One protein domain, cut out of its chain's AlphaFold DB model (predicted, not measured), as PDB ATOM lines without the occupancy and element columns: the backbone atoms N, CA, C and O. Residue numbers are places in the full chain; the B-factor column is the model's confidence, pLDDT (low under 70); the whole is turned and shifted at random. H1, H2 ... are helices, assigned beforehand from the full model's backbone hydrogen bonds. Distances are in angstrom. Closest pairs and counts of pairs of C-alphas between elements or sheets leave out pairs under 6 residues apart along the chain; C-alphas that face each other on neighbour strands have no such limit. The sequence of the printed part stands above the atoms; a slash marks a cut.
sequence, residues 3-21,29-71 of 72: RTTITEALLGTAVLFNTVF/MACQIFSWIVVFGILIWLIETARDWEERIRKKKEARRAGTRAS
ATOM      1  N   ARG A   3      20.342  22.111  37.594       49.00
ATOM      2  CA  ARG A   3      19.975  23.447  38.077       49.00
ATOM      3  C   ARG A   3      20.982  24.507  37.637       49.00
ATOM      4  O   ARG A   3      20.561  25.604  37.321       49.00
ATOM      5  N   THR A   4      22.266  24.155  37.541       53.38
ATOM      6  CA  THR A   4      23.329  25.057  37.077       53.38
ATOM      7  C   THR A   4      23.057  25.589  35.674       53.38
ATOM      8  O   THR A   4      23.102  26.793  35.500       53.38
ATOM      9  N   THR A   5      22.630  24.749  34.726       62.03
ATOM     10  CA  THR A   5      22.328  25.182  33.348       62.03
ATOM     11  C   THR A   5      21.131  26.135  33.260       62.03
ATOM     12  O   THR A   5      21.159  27.089  32.492       62.03
ATOM     13  N   ILE A   6      20.076  25.915  34.058       61.91
ATOM     14  CA  ILE A   6      18.903  26.809  34.084       61.91
ATOM     15  C   ILE A   6      19.270  28.140  34.742       61.91
ATOM     16  O   ILE A   6      18.897  29.199  34.249       61.91
ATOM     17  N   THR A   7      20.018  28.095  35.844       61.78
ATOM     18  CA  THR A   7      20.484  29.299  36.532       61.78
ATOM     19  C   THR A   7      21.487  30.079  35.682       61.78
ATOM     20  O   THR A   7      21.401  31.297  35.658       61.78
ATOM     21  N   GLU A   8      22.366  29.419  34.926       63.84
ATOM     22  CA  GLU A   8      23.262  30.057  33.952       63.84
ATOM     23  C   GLU A   8      22.501  30.685  32.789       63.84
ATOM     24  O   GLU A   8      22.807  31.810  32.417       63.84
ATOM     25  N   ALA A   9      21.484  30.016  32.240       70.12
ATOM     26  CA  ALA A   9      20.652  30.594  31.184       70.12
ATOM     27  C   ALA A   9      19.868  31.817  31.686       70.12
ATOM     28  O   ALA A   9      19.778  32.835  30.999       70.12
ATOM     29  N   LEU A  10      19.344  31.743  32.913       68.75
ATOM     30  CA  LEU A  10      18.649  32.851  33.562       68.75
ATOM     31  C   LEU A  10      19.607  34.013  33.865       68.75
ATOM     32  O   LEU A  10      19.268  35.161  33.598       68.75
ATOM     33  N   LEU A  11      20.806  33.724  34.377       69.44
ATOM     34  CA  LEU A  11      21.847  34.718  34.642       69.44
ATOM     35  C   LEU A  11      22.365  35.343  33.348       69.44
ATOM     36  O   LEU A  11      22.499  36.557  33.290       69.44
ATOM     37  N   GLY A  12      22.590  34.550  32.302       68.25
ATOM     38  CA  GLY A  12      22.969  35.037  30.979       68.25
ATOM     39  C   GLY A  12      21.907  35.968  30.404       68.25
ATOM     40  O   GLY A  12      22.240  37.046  29.929       68.25
ATOM     41  N   THR A  13      20.628  35.613  30.549       69.38
ATOM     42  CA  THR A  13      19.500  36.467  30.144       69.38
ATOM     43  C   THR A  13      19.439  37.753  30.971       69.38
ATOM     44  O   THR A  13      19.288  38.832  30.409       69.38
ATOM     45  N   ALA A  14      19.597  37.670  32.294       67.62
ATOM     46  CA  ALA A  14      19.572  38.828  33.187       67.62
ATOM     47  C   ALA A  14      20.758  39.778  32.955       67.62
ATOM     48  O   ALA A  14      20.581  40.994  32.984       67.62
ATOM     49  N   VAL A  15      21.950  39.235  32.688       66.56
ATOM     50  CA  VAL A  15      23.131  40.011  32.297       66.56
ATOM     51  C   VAL A  15      22.885  40.677  30.952       66.56
ATOM     52  O   VAL A  15      23.088  41.882  30.865       66.56
ATOM     53  N   LEU A  16      22.359  39.952  29.954       66.12
ATOM     54  CA  LEU A  16      22.003  40.529  28.655       66.12
ATOM     55  C   LEU A  16      21.028  41.701  28.819       66.12
ATOM     56  O   LEU A  16      21.253  42.764  28.255       66.12
ATOM     57  N   PHE A  17      19.982  41.529  29.632       63.53
ATOM     58  CA  PHE A  17      19.025  42.592  29.936       63.53
ATOM     59  C   PHE A  17      19.701  43.783  30.617       63.53
ATOM     60  O   PHE A  17      19.497  44.904  30.178       63.53
ATOM     61  N   ASN A  18      20.535  43.570  31.634       65.88
ATOM     62  CA  ASN A  18      21.197  44.654  32.366       65.88
ATOM     63  C   ASN A  18      22.190  45.439  31.480       65.88
ATOM     64  O   ASN A  18      22.220  46.665  31.521       65.88
ATOM     65  N   THR A  19      22.949  44.756  30.617       62.81
ATOM     66  CA  THR A  19      23.935  45.409  29.739       62.81
ATOM     67  C   THR A  19      23.336  46.018  28.472       62.81
ATOM     68  O   THR A  19      23.852  47.023  27.999       62.81
ATOM     69  N   VAL A  20      22.269  45.439  27.907       57.72
ATOM     70  CA  VAL A  20      21.651  45.923  26.654       57.72
ATOM     71  C   VAL A  20      20.586  46.998  26.918       57.72
ATOM     72  O   VAL A  20      20.389  47.863  26.070       57.72
ATOM     73  N   PHE A  21      19.935  47.018  28.091       56.41
ATOM     74  CA  PHE A  21      18.935  48.051  28.421       56.41
ATOM     75  C   PHE A  21      19.502  49.363  28.959       56.41
ATOM     76  O   PHE A  21      18.723  50.276  29.239       56.41
ATOM     77  N   MET A  29      15.486  55.169  16.797       69.75
ATOM     78  CA  MET A  29      14.246  54.390  16.935       69.75
ATOM     79  C   MET A  29      14.358  52.978  16.319       69.75
ATOM     80  O   MET A  29      13.724  52.035  16.791       69.75
ATOM     81  N   ALA A  30      15.226  52.794  15.316       72.06
ATOM     82  CA  ALA A  30      15.530  51.484  14.743       72.06
ATOM     83  C   ALA A  30      16.252  50.538  15.729       72.06
ATOM     84  O   ALA A  30      15.897  49.360  15.798       72.06
ATOM     85  N   CYS A  31      17.200  51.033  16.535       68.94
ATOM     86  CA  CYS A  31      17.871  50.238  17.575       68.94
ATOM     87  C   CYS A  31      16.891  49.796  18.668       68.94
ATOM     88  O   CYS A  31      16.980  48.670  19.161       68.94
ATOM     89  N   GLN A  32      15.922  50.647  19.014       70.19
ATOM     90  CA  GLN A  32      14.872  50.314  19.981       70.19
ATOM     91  C   GLN A  32      13.997  49.157  19.494       70.19
ATOM     92  O   GLN A  32      13.786  48.187  20.225       70.19
ATOM     93  N   ILE A  33      13.536  49.230  18.244       77.50
ATOM     94  CA  ILE A  33      12.711  48.184  17.630       77.50
ATOM     95  C   ILE A  33      13.505  46.879  17.512       77.50
ATOM     96  O   ILE A  33      12.991  45.815  17.855       77.50
ATOM     97  N   PHE A  34      14.768  46.950  17.086       77.44
ATOM     98  CA  PHE A  34      15.632  45.775  16.991       77.44
ATOM     99  C   PHE A  34      15.844  45.108  18.356       77.44
ATOM    100  O   PHE A  34      15.678  43.896  18.480       77.44
ATOM    101  N   SER A  35      16.117  45.899  19.396       73.81
ATOM    102  CA  SER A  35      16.271  45.400  20.769       73.81
ATOM    103  C   SER A  35      15.005  44.691  21.255       73.81
ATOM    104  O   SER A  35      15.080  43.605  21.829       73.81
ATOM    105  N   TRP A  36      13.830  45.249  20.952       74.44
ATOM    106  CA  TRP A  36      12.542  44.626  21.261       74.44
ATOM    107  C   TRP A  36      12.333  43.290  20.543       74.44
ATOM    108  O   TRP A  36      11.902  42.323  21.170       74.44
ATOM    109  N   ILE A  37      12.667  43.208  19.253       80.81
ATOM    110  CA  ILE A  37      12.552  41.968  18.472       80.81
ATOM    111  C   ILE A  37      13.483  40.887  19.030       80.81
ATOM    112  O   ILE A  37      13.066  39.738  19.174       80.81
ATOM    113  N   VAL A  38      14.719  41.248  19.389       80.56
ATOM    114  CA  VAL A  38      15.686  40.313  19.985       80.56
ATOM    115  C   VAL A  38      15.164  39.767  21.313       80.56
ATOM    116  O   VAL A  38      15.158  38.554  21.517       80.56
ATOM    117  N   VAL A  39      14.655  40.637  22.188       78.62
ATOM    118  CA  VAL A  39      14.047  40.227  23.464       78.62
ATOM    119  C   VAL A  39      12.857  39.295  23.234       78.62
ATOM    120  O   VAL A  39      12.751  38.251  23.878       78.62
ATOM    121  N   PHE A  40      11.981  39.638  22.292       81.06
ATOM    122  CA  PHE A  40      10.814  38.824  21.969       81.06
ATOM    123  C   PHE A  40      11.212  37.444  21.421       81.06
ATOM    124  O   PHE A  40      10.638  36.431  21.819       81.06
ATOM    125  N   GLY A  41      12.247  37.385  20.577       82.44
ATOM    126  CA  GLY A  41      12.811  36.134  20.069       82.44
ATOM    127  C   GLY A  41      13.373  35.245  21.180       82.44
ATOM    128  O   GLY A  41      13.091  34.047  21.210       82.44
ATOM    129  N   ILE A  42      14.098  35.829  22.140       81.56
ATOM    130  CA  ILE A  42      14.620  35.097  23.305       81.56
ATOM    131  C   ILE A  42      13.471  34.541  24.157       81.56
ATOM    132  O   ILE A  42      13.526  33.388  24.580       81.56
ATOM    133  N   LEU A  43      12.407  35.319  24.382       79.50
ATOM    134  CA  LEU A  43      11.237  34.863  25.140       79.50
ATOM    135  C   LEU A  43      10.538  33.674  24.472       79.50
ATOM    136  O   LEU A  43      10.222  32.696  25.149       79.50
ATOM    137  N   ILE A  44      10.333  33.728  23.153       80.12
ATOM    138  CA  ILE A  44       9.744  32.616  22.390       80.12
ATOM    139  C   ILE A  44      10.623  31.368  22.527       80.12
ATOM    140  O   ILE A  44      10.124  30.294  22.865       80.12
ATOM    141  N   TRP A  45      11.936  31.519  22.347       80.31
ATOM    142  CA  TRP A  45      12.884  30.412  22.443       80.31
ATOM    143  C   TRP A  45      12.911  29.769  23.839       80.31
ATOM    144  O   TRP A  45      12.973  28.542  23.969       80.31
ATOM    145  N   LEU A  46      12.796  30.576  24.899       78.75
ATOM    146  CA  LEU A  46      12.674  30.082  26.272       78.75
ATOM    147  C   LEU A  46      11.381  29.286  26.482       78.75
ATOM    148  O   LEU A  46      11.412  28.245  27.139       78.75
ATOM    149  N   ILE A  47      10.258  29.739  25.915       79.38
ATOM    150  CA  ILE A  47       8.975  29.027  25.997       79.38
ATOM    151  C   ILE A  47       9.059  27.679  25.276       79.38
ATOM    152  O   ILE A  47       8.638  26.665  25.832       79.38
ATOM    153  N   GLU A  48       9.619  27.638  24.067       81.25
ATOM    154  CA  GLU A  48       9.812  26.384  23.325       81.25
ATOM    155  C   GLU A  48      10.718  25.416  24.087       81.25
ATOM    156  O   GLU A  48      10.360  24.256  24.289       81.25
ATOM    157  N   THR A  49      11.837  25.916  24.611       80.62
ATOM    158  CA  THR A  49      12.768  25.122  25.420       80.62
ATOM    159  C   THR A  49      12.090  24.566  26.675       80.62
ATOM    160  O   THR A  49      12.291  23.404  27.031       80.62
ATOM    161  N   ALA A  50      11.253  25.365  27.344       78.38
ATOM    162  CA  ALA A  50      10.494  24.923  28.509       78.38
ATOM    163  C   ALA A  50       9.478  23.826  28.151       78.38
ATOM    164  O   ALA A  50       9.373  22.836  28.879       78.38
ATOM    165  N   ARG A  51       8.781  23.956  27.014       77.19
ATOM    166  CA  ARG A  51       7.838  22.939  26.514       77.19
ATOM    167  C   ARG A  51       8.539  21.627  26.180       77.19
ATOM    168  O   ARG A  51       8.081  20.564  26.597       77.19
ATOM    169  N   ASP A  52       9.674  21.694  25.492       81.38
ATOM    170  CA  ASP A  52      10.504  20.526  25.187       81.38
ATOM    171  C   ASP A  52      10.984  19.828  26.461       81.38
ATOM    172  O   ASP A  52      11.008  18.594  26.565       81.38
ATOM    173  N   TRP A  53      11.355  20.619  27.464       80.00
ATOM    174  CA  TRP A  53      11.786  20.103  28.750       80.00
ATOM    175  C   TRP A  53      10.653  19.404  29.508       80.00
ATOM    176  O   TRP A  53      10.844  18.293  30.018       80.00
ATOM    177  N   GLU A  54       9.465  20.005  29.533       81.50
ATOM    178  CA  GLU A  54       8.262  19.411  30.115       81.50
ATOM    179  C   GLU A  54       7.925  18.076  29.440       81.50
ATOM    180  O   GLU A  54       7.676  17.067  30.111       81.50
ATOM    181  N   GLU A  55       8.017  18.025  28.111       84.88
ATOM    182  CA  GLU A  55       7.728  16.815  27.358       84.88
ATOM    183  C   GLU A  55       8.740  15.692  27.638       84.88
ATOM    184  O   GLU A  55       8.363  14.527  27.819       84.88
ATOM    185  N   ARG A  56      10.029  16.032  27.763       81.00
ATOM    186  CA  ARG A  56      11.081  15.082  28.164       81.00
ATOM    187  C   ARG A  56      10.862  14.545  29.577       81.00
ATOM    188  O   ARG A  56      11.103  13.360  29.820       81.00
ATOM    189  N   ILE A  57      10.401  15.373  30.514       84.81
ATOM    190  CA  ILE A  57      10.073  14.927  31.876       84.81
ATOM    191  C   ILE A  57       8.868  13.995  31.872       84.81
ATOM    192  O   ILE A  57       8.899  12.964  32.552       84.81
ATOM    193  N   ARG A  58       7.829  14.324  31.098       82.69
ATOM    194  CA  ARG A  58       6.643  13.477  30.943       82.69
ATOM    195  C   ARG A  58       7.023  12.096  30.407       82.69
ATOM    196  O   ARG A  58       6.739  11.099  31.070       82.69
ATOM    197  N   LYS A  59       7.789  12.042  29.312       82.38
ATOM    198  CA  LYS A  59       8.298  10.789  28.721       82.38
ATOM    199  C   LYS A  59       9.148   9.983  29.712       82.38
ATOM    200  O   LYS A  59       8.977   8.773  29.838       82.38
ATOM    201  N   LYS A  60      10.019  10.639  30.494       81.88
ATOM    202  CA  LYS A  60      10.797   9.967  31.555       81.88
ATOM    203  C   LYS A  60       9.914   9.383  32.662       81.88
ATOM    204  O   LYS A  60      10.201   8.287  33.140       81.88
ATOM    205  N   LYS A  61       8.856  10.085  33.085       80.00
ATOM    206  CA  LYS A  61       7.896   9.569  34.079       80.00
ATOM    207  C   LYS A  61       7.134   8.351  33.553       80.00
ATOM    208  O   LYS A  61       6.960   7.388  34.297       80.00
ATOM    209  N   GLU A  62       6.705   8.384  32.296       79.75
ATOM    210  CA  GLU A  62       5.985   7.282  31.647       79.75
ATOM    211  C   GLU A  62       6.870   6.043  31.478       79.75
ATOM    212  O   GLU A  62       6.471   4.955  31.891       79.75
ATOM    213  N   ALA A  63       8.106   6.209  30.999       75.88
ATOM    214  CA  ALA A  63       9.076   5.117  30.892       75.88
ATOM    215  C   ALA A  63       9.355   4.453  32.252       75.88
ATOM    216  O   ALA A  63       9.429   3.228  32.351       75.88
ATOM    217  N   ARG A  64       9.440   5.248  33.329       72.44
ATOM    218  CA  ARG A  64       9.620   4.727  34.693       72.44
ATOM    219  C   ARG A  64       8.429   3.881  35.146       72.44
ATOM    220  O   ARG A  64       8.630   2.834  35.746       72.44
ATOM    221  N   ARG A  65       7.198   4.306  34.832       68.69
ATOM    222  CA  ARG A  65       5.969   3.556  35.152       68.69
ATOM    223  C   ARG A  65       5.843   2.266  34.338       68.69
ATOM    224  O   ARG A  65       5.399   1.263  34.886       68.69
ATOM    225  N   ALA A  66       6.246   2.277  33.067       67.81
ATOM    226  CA  ALA A  66       6.236   1.087  32.217       67.81
ATOM    227  C   ALA A  66       7.257   0.034  32.686       67.81
ATOM    228  O   ALA A  66       6.913  -1.141  32.783       67.81
ATOM    229  N   GLY A  67       8.467   0.454  33.073       62.31
ATOM    230  CA  GLY A  67       9.488  -0.448  33.616       62.31
ATOM    231  C   GLY A  67       9.086  -1.109  34.942       62.31
ATOM    232  O   GLY A  67       9.351  -2.288  35.139       62.31
ATOM    233  N   THR A  68       8.378  -0.397  35.828       57.72
ATOM    234  CA  THR A  68       7.858  -0.984  37.080       57.72
ATOM    235  C   THR A  68       6.737  -1.999  36.834       57.72
ATOM    236  O   THR A  68       6.576  -2.928  37.615       57.72
ATOM    237  N   ARG A  69       5.978  -1.862  35.739       54.91
ATOM    238  CA  ARG A  69       4.876  -2.774  35.384       54.91
ATOM    239  C   ARG A  69       5.334  -4.073  34.718       54.91
ATOM    240  O   ARG A  69       4.567  -5.020  34.714       54.91
ATOM    241  N   ALA A  70       6.539  -4.099  34.150       55.62
ATOM    242  CA  ALA A  70       7.142  -5.289  33.541       55.62
ATOM    243  C   ALA A  70       7.979  -6.123  34.533       55.62
ATOM    244  O   ALA A  70       8.453  -7.197  34.179       55.62
ATOM    245  N   SER A  71       8.196  -5.610  35.749       53.06
ATOM    246  CA  SER A  71       8.975  -6.263  36.813       53.06
ATOM    247  C   SER A  71       8.106  -6.915  37.902       53.06
ATOM    248  O   SER A  71       8.665  -7.535  38.804       53.06
TER     249      SER A  71
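What this domain is: This is residues 3 to 21 and 29 to 71 of the 72 residues of an uncharacterized protein of Blautia sp. An81 (UniProt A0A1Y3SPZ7). Two helices lie side by side and loosely, running opposite ways: the short H1, then the long, nearly straight H2, whose later part sticks out far beyond H1 with residues 47 to 71 standing free. The printed part has 62 residues with two named helices, H1 then H2, and no named strand; the class is all helix. It is extended, a rod spanning 63 by 21 by 6 A, with a radius of gyration of the C-alphas of 18.0 A.

How they stand to each other: Look first at H1, residues 3 to 20, and then at H2, residues 29 to 69. They are close but not clearly touching: their closest C-alphas, those of Val 20 and Ser 35, are 8.0 A apart. Their lines stand at a shallow tilt of 7 degrees, opposite ways. In H1 and H2 every O i to N i+4 pair is within hydrogen-bond range.

Where its parts are: Find C-alpha 3 at (19.975, 23.447, 38.077); from there H1 runs 25.3 A to C-alpha 20. H2 begins at C-alpha 29, (14.246, 54.390, 16.935), and runs 60.8 A to C-alpha 69, (4.876, -2.774, 35.384).

The domain as a whole: The C-alphas farthest apart, those of Met 29 and Ser 71, are 64.0 A apart. Residues 22 to 28 are not printed; C-alphas 21 and 29 are 13.9 A apart across this cut. The model's pLDDT is under 70 at residues 3 to 8, 10 to 21, 29, 31 and 65 to 71.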